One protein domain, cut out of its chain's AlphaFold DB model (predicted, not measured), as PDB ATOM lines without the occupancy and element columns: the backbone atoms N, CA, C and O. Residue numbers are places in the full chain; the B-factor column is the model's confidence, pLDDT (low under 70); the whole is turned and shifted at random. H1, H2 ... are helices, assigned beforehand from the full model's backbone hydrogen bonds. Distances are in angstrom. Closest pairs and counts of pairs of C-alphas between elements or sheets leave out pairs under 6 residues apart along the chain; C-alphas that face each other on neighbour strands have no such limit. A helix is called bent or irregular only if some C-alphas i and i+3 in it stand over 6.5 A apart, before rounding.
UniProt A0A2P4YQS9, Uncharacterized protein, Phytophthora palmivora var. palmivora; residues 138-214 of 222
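What this domain is: This is residues 138 to 214 of the 222 residues of an uncharacterized protein of Phytophthora palmivora var. palmivora (UniProt A0A2P4YQS9). Two helices make a lopsided V: H1 is one side, and H2 folds back, its short arm H2a packed on H1. Its long arm H2b sticks out with residues 186 to 214. The printed part has 77 residues, H1 then H2, no named strand; it is all helix, extended, radius of gyration of the C-alphas 21.8 A, spans 71 by 35 by 13 A.

Where its parts are: Find C-alpha 141 at (44.912, 42.877, 40.100); H1 runs 35.1 A to residue 164, only just irregular: C-alphas 143 and 146 are 6.50 A apart. H2, residues 174 to 214, was assigned as one helix by its hydrogen bonds but is bent: C-alphas 181 and 184 are 7.7 A apart. H2a ends at 181; H2b runs 43.4 A from 184 to C-alpha 214 at (31.776, 15.493, 80.040), irregular at C-alphas 201 and 204, 6.9 A apart.

How they stand to each other: H1 touches H2a with residues 147 to 158 alone, closest at C-alphas of Phe 151 and Ala 181, 5.1 A, opposite ways at a steep 60 degrees. H2b is apart from H1. Every O i to N i+4 pair is within hydrogen-bond range in H2a, 17 of 20 in H1, 25 of 27 in H2b.

The domain as a whole: C-alphas 168 and 214, the farthest apart, span 72.1 A. The printed part has no cut; pLDDT is under 70 in 24 residues.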
ATOM      1  N   VAL A 138      42.619  47.890  42.500       36.25
ATOM      2  CA  VAL A 138      44.019  47.711  42.940       36.25
ATOM      3  C   VAL A 138      44.141  46.609  44.022       36.25
ATOM      4  O   VAL A 138      45.230  46.175  44.366       36.25
ATOM      5  N   SER A 139      43.018  46.069  44.512       35.47
ATOM      6  CA  SER A 139      42.947  44.884  45.377       35.47
ATOM      7  C   SER A 139      42.681  43.550  44.633       35.47
ATOM      8  O   SER A 139      42.889  42.474  45.183       35.47
ATOM      9  N   SER A 140      42.249  43.575  43.364       39.06
ATOM     10  CA  SER A 140      41.934  42.387  42.543       39.06
ATOM     11  C   SER A 140      42.959  42.105  41.432       39.06
ATOM     12  O   SER A 140      43.012  40.980  40.934       39.06
ATOM     13  N   SER A 141      43.820  43.064  41.075       41.19
ATOM     14  CA  SER A 141      44.912  42.877  40.100       41.19
ATOM     15  C   SER A 141      45.860  41.728  40.460       41.19
ATOM     16  O   SER A 141      46.285  40.967  39.586       41.19
ATOM     17  N   MET A 142      46.098  41.537  41.761       37.41
ATOM     18  CA  MET A 142      46.998  40.521  42.309       37.41
ATOM     19  C   MET A 142      46.482  39.082  42.124       37.41
ATOM     20  O   MET A 142      47.275  38.145  42.079       37.41
ATOM     21  N   TYR A 143      45.170  38.886  41.936       44.19
ATOM     22  CA  TYR A 143      44.564  37.560  41.725       44.19
ATOM     23  C   TYR A 143      44.222  37.264  40.253       44.19
ATOM     24  O   TYR A 143      43.922  36.120  39.909       44.19
ATOM     25  N   ILE A 144      44.275  38.271  39.371       46.75
ATOM     26  CA  ILE A 144      43.793  38.179  37.979       46.75
ATOM     27  C   ILE A 144      44.922  37.881  36.977       46.75
ATOM     28  O   ILE A 144      44.696  37.147  36.009       46.75
ATOM     29  N   TRP A 145      46.143  38.369  37.217       51.78
ATOM     30  CA  TRP A 145      47.326  38.055  36.397       51.78
ATOM     31  C   TRP A 145      47.547  36.548  36.161       51.78
ATOM     32  O   TRP A 145      47.751  36.144  35.011       51.78
ATOM     33  N   PRO A 146      47.418  35.683  37.189       59.59
ATOM     34  CA  PRO A 146      47.591  34.243  37.020       59.59
ATOM     35  C   PRO A 146      46.557  33.611  36.078       59.59
ATOM     36  O   PRO A 146      46.884  32.681  35.345       59.59
ATOM     37  N   VAL A 147      45.312  34.104  36.075       58.38
ATOM     38  CA  VAL A 147      44.232  33.561  35.232       58.38
ATOM     39  C   VAL A 147      44.420  33.981  33.781       58.38
ATOM     40  O   VAL A 147      44.304  33.148  32.884       58.38
ATOM     41  N   LYS A 148      44.774  35.250  33.544       62.97
ATOM     42  CA  LYS A 148      45.050  35.738  32.191       62.97
ATOM     43  C   LYS A 148      46.245  35.014  31.562       62.97
ATOM     44  O   LYS A 148      46.123  34.538  30.437       62.97
ATOM     45  N   GLY A 149      47.339  34.836  32.305       67.31
ATOM     46  CA  GLY A 149      48.501  34.082  31.822       67.31
ATOM     47  C   GLY A 149      48.177  32.621  31.481       67.31
ATOM     48  O   GLY A 149      48.557  32.132  30.420       67.31
ATOM     49  N   ARG A 150      47.411  31.926  32.337       70.50
ATOM     50  CA  ARG A 150      46.994  30.528  32.093       70.50
ATOM     51  C   ARG A 150      46.055  30.387  30.899       70.50
ATOM     52  O   ARG A 150      46.166  29.416  30.149       70.50
ATOM     53  N   PHE A 151      45.146  31.341  30.716       70.00
ATOM     54  CA  PHE A 151      44.250  31.359  29.566       70.00
ATOM     55  C   PHE A 151      45.020  31.592  28.266       70.00
ATOM     56  O   PHE A 151      44.857  30.816  27.328       70.00
ATOM     57  N   ASP A 152      45.907  32.591  28.231       71.06
ATOM     58  CA  ASP A 152      46.718  32.893  27.049       71.06
ATOM     59  C   ASP A 152      47.619  31.690  26.680       71.06
ATOM     60  O   ASP A 152      47.698  31.314  25.511       71.06
ATOM     61  N   ALA A 153      48.203  30.999  27.668       74.81
ATOM     62  CA  ALA A 153      48.975  29.769  27.452       74.81
ATOM     63  C   ALA A 153      48.126  28.579  26.961       74.81
ATOM     64  O   ALA A 153      48.575  27.776  26.143       74.81
ATOM     65  N   SER A 154      46.892  28.439  27.450       75.44
ATOM     66  CA  SER A 154      45.968  27.395  26.979       75.44
ATOM     67  C   SER A 154      45.490  27.682  25.554       75.44
ATOM     68  O   SER A 154      45.350  26.770  24.738       75.44
ATOM     69  N   TRP A 155      45.295  28.961  25.231       71.56
ATOM     70  CA  TRP A 155      44.894  29.432  23.912       71.56
ATOM     71  C   TRP A 155      45.959  29.153  22.847       71.56
ATOM     72  O   TRP A 155      45.639  28.618  21.785       71.56
ATOM     73  N   THR A 156      47.229  29.457  23.131       79.50
ATOM     74  CA  THR A 156      48.342  29.202  22.198       79.50
ATOM     75  C   THR A 156      48.554  27.713  21.942       79.50
ATOM     76  O   THR A 156      48.744  27.322  20.791       79.50
ATOM     77  N   LYS A 157      48.431  26.861  22.970       82.62
ATOM     78  CA  LYS A 157      48.479  25.396  22.810       82.62
ATOM     79  C   LYS A 157      47.402  24.889  21.853       82.62
ATOM     80  O   LYS A 157      47.686  24.076  20.978       82.62
ATOM     81  N   GLN A 158      46.166  25.373  21.978       76.62
ATOM     82  CA  GLN A 158      45.102  24.954  21.063       76.62
ATOM     83  C   GLN A 158      45.299  25.466  19.639       76.62
ATOM     84  O   GLN A 158      44.997  24.743  18.690       76.62
ATOM     85  N   ASP A 159      45.809  26.687  19.482       77.88
ATOM     86  CA  ASP A 159      46.146  27.242  18.172       77.88
ATOM     87  C   ASP A 159      47.203  26.379  17.457       77.88
ATOM     88  O   ASP A 159      47.047  26.048  16.281       77.88
ATOM     89  N   GLN A 160      48.225  25.920  18.187       80.56
ATOM     90  CA  GLN A 160      49.232  24.984  17.673       80.56
ATOM     91  C   GLN A 160      48.627  23.627  17.285       80.56
ATOM     92  O   GLN A 160      48.914  23.119  16.202       80.56
ATOM     93  N   ILE A 161      47.742  23.062  18.114       80.56
ATOM     94  CA  ILE A 161      47.064  21.787  17.823       80.56
ATOM     95  C   ILE A 161      46.185  21.894  16.569       80.56
ATOM     96  O   ILE A 161      46.126  20.958  15.773       80.56
ATOM     97  N   LEU A 162      45.493  23.019  16.374       77.50
ATOM     98  CA  LEU A 162      44.681  23.248  15.177       77.50
ATOM     99  C   LEU A 162      45.535  23.349  13.913       77.50
ATOM    100  O   LEU A 162      45.174  22.745  12.902       77.50
ATOM    101  N   LYS A 163      46.671  24.052  13.994       76.12
ATOM    102  CA  LYS A 163      47.646  24.153  12.899       76.12
ATOM    103  C   LYS A 163      48.237  22.792  12.534       76.12
ATOM    104  O   LYS A 163      48.306  22.467  11.357       76.12
ATOM    105  N   GLN A 164      48.592  21.972  13.526       78.12
ATOM    106  CA  GLN A 164      49.119  20.621  13.295       78.12
ATOM    107  C   GLN A 164      48.084  19.665  12.691       78.12
ATOM    108  O   GLN A 164      48.436  18.805  11.893       78.12
ATOM    109  N   LYS A 165      46.805  19.797  13.056       74.94
ATOM    110  CA  LYS A 165      45.749  18.871  12.613       74.94
ATOM    111  C   LYS A 165      45.096  19.241  11.277       74.94
ATOM    112  O   LYS A 165      44.118  18.592  10.919       74.94
ATOM    113  N   ASN A 166      45.579  20.281  10.588       64.00
ATOM    114  CA  ASN A 166      45.031  20.815   9.330       64.00
ATOM    115  C   ASN A 166      43.485  20.845   9.299       64.00
ATOM    116  O   ASN A 166      42.838  20.452   8.330       64.00
ATOM    117  N   LYS A 167      42.871  21.233  10.426       62.22
ATOM    118  CA  LYS A 167      41.411  21.256  10.564       62.22
ATOM    119  C   LYS A 167      40.856  22.507   9.887       62.22
ATOM    120  O   LYS A 167      41.368  23.599  10.108       62.22
ATOM    121  N   ASN A 168      39.697  22.382   9.232       59.81
ATOM    122  CA  ASN A 168      38.903  23.511   8.703       59.81
ATOM    123  C   ASN A 168      38.479  24.547   9.772       59.81
ATOM    124  O   ASN A 168      37.880  25.581   9.465       59.81
ATOM    125  N   GLN A 169      38.775  24.291  11.047       61.03
ATOM    126  CA  GLN A 169      38.460  25.166  12.160       61.03
ATOM    127  C   GLN A 169      39.500  26.286  12.298       61.03
ATOM    128  O   GLN A 169      40.580  26.099  12.848       61.03
ATOM    129  N   LYS A 170      39.119  27.491  11.858       61.69
ATOM    130  CA  LYS A 170      39.975  28.694  11.848       61.69
ATOM    131  C   LYS A 170      40.408  29.206  13.233       61.69
ATOM    132  O   LYS A 170      41.256  30.095  13.284       61.69
ATOM    133  N   ARG A 171      39.793  28.757  14.342       61.62
ATOM    134  CA  ARG A 171      40.071  29.263  15.705       61.62
ATOM    135  C   ARG A 171      39.873  28.203  16.802       61.62
ATOM    136  O   ARG A 171      38.955  27.389  16.673       61.62
ATOM    137  N   PRO A 172      40.665  28.261  17.892       67.06
ATOM    138  CA  PRO A 172      40.515  27.394  19.063       67.06
ATOM    139  C   PRO A 172      39.208  27.653  19.821       67.06
ATOM    140  O   PRO A 172      38.609  28.727  19.726       67.06
ATOM    141  N   ASN A 173      38.727  26.637  20.543       72.81
ATOM    142  CA  ASN A 173      37.439  26.695  21.228       72.81
ATOM    143  C   ASN A 173      37.601  27.388  22.587       72.81
ATOM    144  O   ASN A 173      38.219  26.848  23.506       72.81
ATOM    145  N   VAL A 174      36.990  28.569  22.716       70.94
ATOM    146  CA  VAL A 174      37.053  29.410  23.921       70.94
ATOM    147  C   VAL A 174      36.633  28.653  25.175       70.94
ATOM    148  O   VAL A 174      37.299  28.781  26.197       70.94
ATOM    149  N   ASN A 175      35.583  27.834  25.100       72.00
ATOM    150  CA  ASN A 175      35.065  27.109  26.260       72.00
ATOM    151  C   ASN A 175      36.085  26.091  26.777       72.00
ATOM    152  O   ASN A 175      36.237  25.923  27.982       72.00
ATOM    153  N   VAL A 176      36.826  25.454  25.869       73.25
ATOM    154  CA  VAL A 176      37.849  24.467  26.229       73.25
ATOM    155  C   VAL A 176      39.091  25.155  26.799       73.25
ATOM    156  O   VAL A 176      39.617  24.709  27.812       73.25
ATOM    157  N   ALA A 177      39.535  26.268  26.206       70.19
ATOM    158  CA  ALA A 177      40.649  27.051  26.752       70.19
ATOM    159  C   ALA A 177      40.321  27.631  28.139       70.19
ATOM    160  O   ALA A 177      41.174  27.671  29.024       70.19
ATOM    161  N   LEU A 178      39.068  28.045  28.345       69.12
ATOM    162  CA  LEU A 178      38.584  28.539  29.628       69.12
ATOM    163  C   LEU A 178      38.520  27.426  30.680       69.12
ATOM    164  O   LEU A 178      38.961  27.637  31.810       69.12
ATOM    165  N   TRP A 179      38.014  26.245  30.309       74.25
ATOM    166  CA  TRP A 179      38.003  25.065  31.175       74.25
ATOM    167  C   TRP A 179      39.419  24.679  31.603       74.25
ATOM    168  O   TRP A 179      39.695  24.586  32.792       74.25
ATOM    169  N   GLU A 180      40.351  24.558  30.657       73.06
ATOM    170  CA  GLU A 180      41.752  24.231  30.946       73.06
ATOM    171  C   GLU A 180      42.425  25.249  31.875       73.06
ATOM    172  O   GLU A 180      43.145  24.871  32.797       73.06
ATOM    173  N   ALA A 181      42.138  26.540  31.705       65.44
ATOM    174  CA  ALA A 181      42.689  27.583  32.566       65.44
ATOM    175  C   ALA A 181      42.142  27.552  34.007       65.44
ATOM    176  O   ALA A 181      42.788  28.080  34.918       65.44
ATOM    177  N   THR A 182      40.956  26.971  34.221       65.38
ATOM    178  CA  THR A 182      40.220  27.042  35.496       65.38
ATOM    179  C   THR A 182      40.056  25.698  36.208       65.38
ATOM    180  O   THR A 182      39.827  25.701  37.420       65.38
ATOM    181  N   LYS A 183      40.247  24.563  35.519       73.56
ATOM    182  CA  LYS A 183      39.980  23.210  36.038       73.56
ATOM    183  C   LYS A 183      40.692  22.908  37.352       73.56
ATOM    184  O   LYS A 183      40.053  22.414  38.272       73.56
ATOM    185  N   ASP A 184      41.962  23.286  37.496       70.94
ATOM    186  CA  ASP A 184      42.734  22.992  38.711       70.94
ATOM    187  C   ASP A 184      42.170  23.752  39.918       70.94
ATOM    188  O   ASP A 184      42.107  23.240  41.034       70.94
ATOM    189  N   LYS A 185      41.721  24.993  39.697       68.50
ATOM    190  CA  LYS A 185      41.128  25.830  40.748       68.50
ATOM    191  C   LYS A 185      39.731  25.342  41.117       68.50
ATOM    192  O   LYS A 185      39.409  25.301  42.301       68.50
ATOM    193  N   ILE A 186      38.937  24.944  40.123       70.25
ATOM    194  CA  ILE A 186      37.614  24.348  40.333       70.25
ATOM    195  C   ILE A 186      37.750  23.021  41.088       70.25
ATOM    196  O   ILE A 186      37.024  22.804  42.051       70.25
ATOM    197  N   ALA A 187      38.715  22.171  40.730       72.19
ATOM    198  CA  ALA A 187      38.962  20.894  41.396       72.19
ATOM    199  C   ALA A 187      39.337  21.074  42.874       72.19
ATOM    200  O   ALA A 187      38.743  20.439  43.742       72.19
ATOM    201  N   VAL A 188      40.260  21.994  43.180       72.38
ATOM    202  CA  VAL A 188      40.627  22.318  44.569       72.38
ATOM    203  C   VAL A 188      39.430  22.885  45.342       72.38
ATOM    204  O   VAL A 188      39.194  22.490  46.481       72.38
ATOM    205  N   ALA A 189      38.638  23.769  44.729       68.62
ATOM    206  CA  ALA A 189      37.435  24.315  45.356       68.62
ATOM    207  C   ALA A 189      36.386  23.228  45.649       68.62
ATOM    208  O   ALA A 189      35.818  23.205  46.741       68.62
ATOM    209  N   MET A 190      36.167  22.304  44.709       75.19
ATOM    210  CA  MET A 190      35.260  21.164  44.873       75.19
ATOM    211  C   MET A 190      35.739  20.211  45.972       75.19
ATOM    212  O   MET A 190      34.937  19.800  46.807       75.19
ATOM    213  N   ALA A 191      37.039  19.911  46.034       76.00
ATOM    214  CA  ALA A 191      37.617  19.078  47.088       76.00
ATOM    215  C   ALA A 191      37.434  19.711  48.478       76.00
ATOM    216  O   ALA A 191      36.942  19.064  49.400       76.00
ATOM    217  N   LEU A 192      37.746  21.003  48.619       72.00
ATOM    218  CA  LEU A 192      37.530  21.743  49.867       72.00
ATOM    219  C   LEU A 192      36.048  21.796  50.260       72.00
ATOM    220  O   LEU A 192      35.716  21.707  51.443       72.00
ATOM    221  N   TYR A 193      35.151  21.921  49.280       76.06
ATOM    222  CA  TYR A 193      33.713  21.885  49.523       76.06
ATOM    223  C   TYR A 193      33.266  20.524  50.067       76.06
ATOM    224  O   TYR A 193      32.569  20.491  51.083       76.06
ATOM    225  N   LEU A 194      33.718  19.420  49.463       78.19
ATOM    226  CA  LEU A 194      33.419  18.062  49.928       78.19
ATOM    227  C   LEU A 194      33.922  17.826  51.355       78.19
ATOM    228  O   LEU A 194      33.148  17.370  52.191       78.19
ATOM    229  N   VAL A 195      35.157  18.231  51.666       78.88
ATOM    230  CA  VAL A 195      35.708  18.153  53.033       78.88
ATOM    231  C   VAL A 195      34.875  18.977  54.018       78.88
ATOM    232  O   VAL A 195      34.618  18.554  55.140       78.88
ATOM    233  N   SER A 196      34.402  20.157  53.612       73.06
ATOM    234  CA  SER A 196      33.543  20.969  54.478       73.06
ATOM    235  C   SER A 196      32.173  20.326  54.717       73.06
ATOM    236  O   SER A 196      31.636  20.406  55.823       73.06
ATOM    237  N   ALA A 197      31.610  19.675  53.696       76.31
ATOM    238  CA  ALA A 197      30.327  18.996  53.788       76.31
ATOM    239  C   ALA A 197      30.419  17.777  54.714       76.31
ATOM    240  O   ALA A 197      29.580  17.634  55.601       76.31
ATOM    241  N   THR A 198      31.472  16.962  54.587       80.88
ATOM    242  CA  THR A 198      31.699  15.812  55.475       80.88
ATOM    243  C   THR A 198      31.904  16.245  56.923       80.88
ATOM    244  O   THR A 198      31.299  15.665  57.823       80.88
ATOM    245  N   LEU A 199      32.662  17.317  57.166       77.75
ATOM    246  CA  LEU A 199      32.862  17.848  58.516       77.75
ATOM    247  C   LEU A 199      31.550  18.346  59.146       77.75
ATOM    248  O   LEU A 199      31.320  18.145  60.335       77.75
ATOM    249  N   THR A 200      30.664  18.943  58.340       78.81
ATOM    250  CA  THR A 200      29.338  19.397  58.799       78.81
ATOM    251  C   THR A 200      28.446  18.211  59.187       78.81
ATOM    252  O   THR A 200      27.696  18.300  60.155       78.81
ATOM    253  N   LEU A 201      28.548  17.085  58.471       82.06
ATOM    254  CA  LEU A 201      27.806  15.856  58.781       82.06
ATOM    255  C   LEU A 201      28.341  15.131  60.028       82.06
ATOM    256  O   LEU A 201      27.572  14.490  60.739       82.06
ATOM    257  N   LEU A 202      29.639  15.253  60.316       84.25
ATOM    258  CA  LEU A 202      30.285  14.660  61.495       84.25
ATOM    259  C   LEU A 202      30.104  15.495  62.770       84.25
ATOM    260  O   LEU A 202      30.193  14.964  63.878       84.25
ATOM    261  N   GLN A 203      29.817  16.790  62.626       81.31
ATOM    262  CA  GLN A 203      29.636  17.729  63.731       81.31
ATOM    263  C   GLN A 203      28.673  17.238  64.840       81.31
ATOM    264  O   GLN A 203      29.067  17.290  66.005       81.31
ATOM    265  N   PRO A 204      27.461  16.708  64.554       84.06
ATOM    266  CA  PRO A 204      26.555  16.209  65.597       84.06
ATOM    267  C   PRO A 204      27.080  14.975  66.352       84.06
ATOM    268  O   PRO A 204      26.806  14.832  67.543       84.06
ATOM    269  N   PHE A 205      27.856  14.103  65.700       86.19
ATOM    270  CA  PHE A 205      28.448  12.924  66.347       86.19
ATOM    271  C   PHE A 205      29.583  13.310  67.296       86.19
ATOM    272  O   PHE A 205      29.652  12.800  68.412       86.19
ATOM    273  N   LEU A 206      30.431  14.258  66.885       81.88
ATOM    274  CA  LEU A 206      31.497  14.795  67.731       81.88
ATOM    275  C   LEU A 206      30.930  15.510  68.965       81.88
ATOM    276  O   LEU A 206      31.431  15.309  70.066       81.88
ATOM    277  N   ILE A 207      29.850  16.286  68.804       84.00
ATOM    278  CA  ILE A 207      29.158  16.937  69.929       84.00
ATOM    279  C   ILE A 207      28.604  15.888  70.901       84.00
ATOM    280  O   ILE A 207      28.809  16.024  72.106       84.00
ATOM    281  N   LYS A 208      27.962  14.824  70.397       84.06
ATOM    282  CA  LYS A 208      27.484  13.719  71.243       84.06
ATOM    283  C   LYS A 208      28.619  13.062  72.031       84.06
ATOM    284  O   LYS A 208      28.510  12.974  73.246       84.06
ATOM    285  N   ALA A 209      29.713  12.680  71.372       84.12
ATOM    286  CA  ALA A 209      30.843  12.017  72.026       84.12
ATOM    287  C   ALA A 209      31.525  12.895  73.096       84.12
ATOM    288  O   ALA A 209      31.974  12.391  74.125       84.12
ATOM    289  N   ILE A 210      31.589  14.213  72.877       83.12
ATOM    290  CA  ILE A 210      32.130  15.167  73.857       83.12
ATOM    291  C   ILE A 210      31.188  15.307  75.062       83.12
ATOM    292  O   ILE A 210      31.655  15.278  76.197       83.12
ATOM    293  N   LEU A 211      29.873  15.414  74.839       77.62
ATOM    294  CA  LEU A 211      28.882  15.483  75.922       77.62
ATOM    295  C   LEU A 211      28.868  14.207  76.776       77.62
ATOM    296  O   LEU A 211      28.762  14.287  77.996       77.62
ATOM    297  N   GLU A 212      29.041  13.044  76.151       83.06
ATOM    298  CA  GLU A 212      29.119  11.740  76.825       83.06
ATOM    299  C   GLU A 212      30.386  11.606  77.692       83.06
ATOM    300  O   GLU A 212      30.362  10.985  78.751       83.06
ATOM    301  N   LYS A 213      31.492  12.242  77.281       76.81
ATOM    302  CA  LYS A 213      32.741  12.318  78.058       76.81
ATOM    303  C   LYS A 213      32.706  13.354  79.185       76.81
ATOM    304  O   LYS A 213      33.437  13.184  80.157       76.81
ATOM    305  N   LEU A 214      31.910  14.417  79.048       75.94
ATOM    306  CA  LEU A 214      31.776  15.493  80.040       75.94
ATOM    307  C   LEU A 214      30.731  15.200  81.123       75.94
ATOM    308  O   LEU A 214      30.849  15.743  82.216       75.94
TER     309      LEU A 214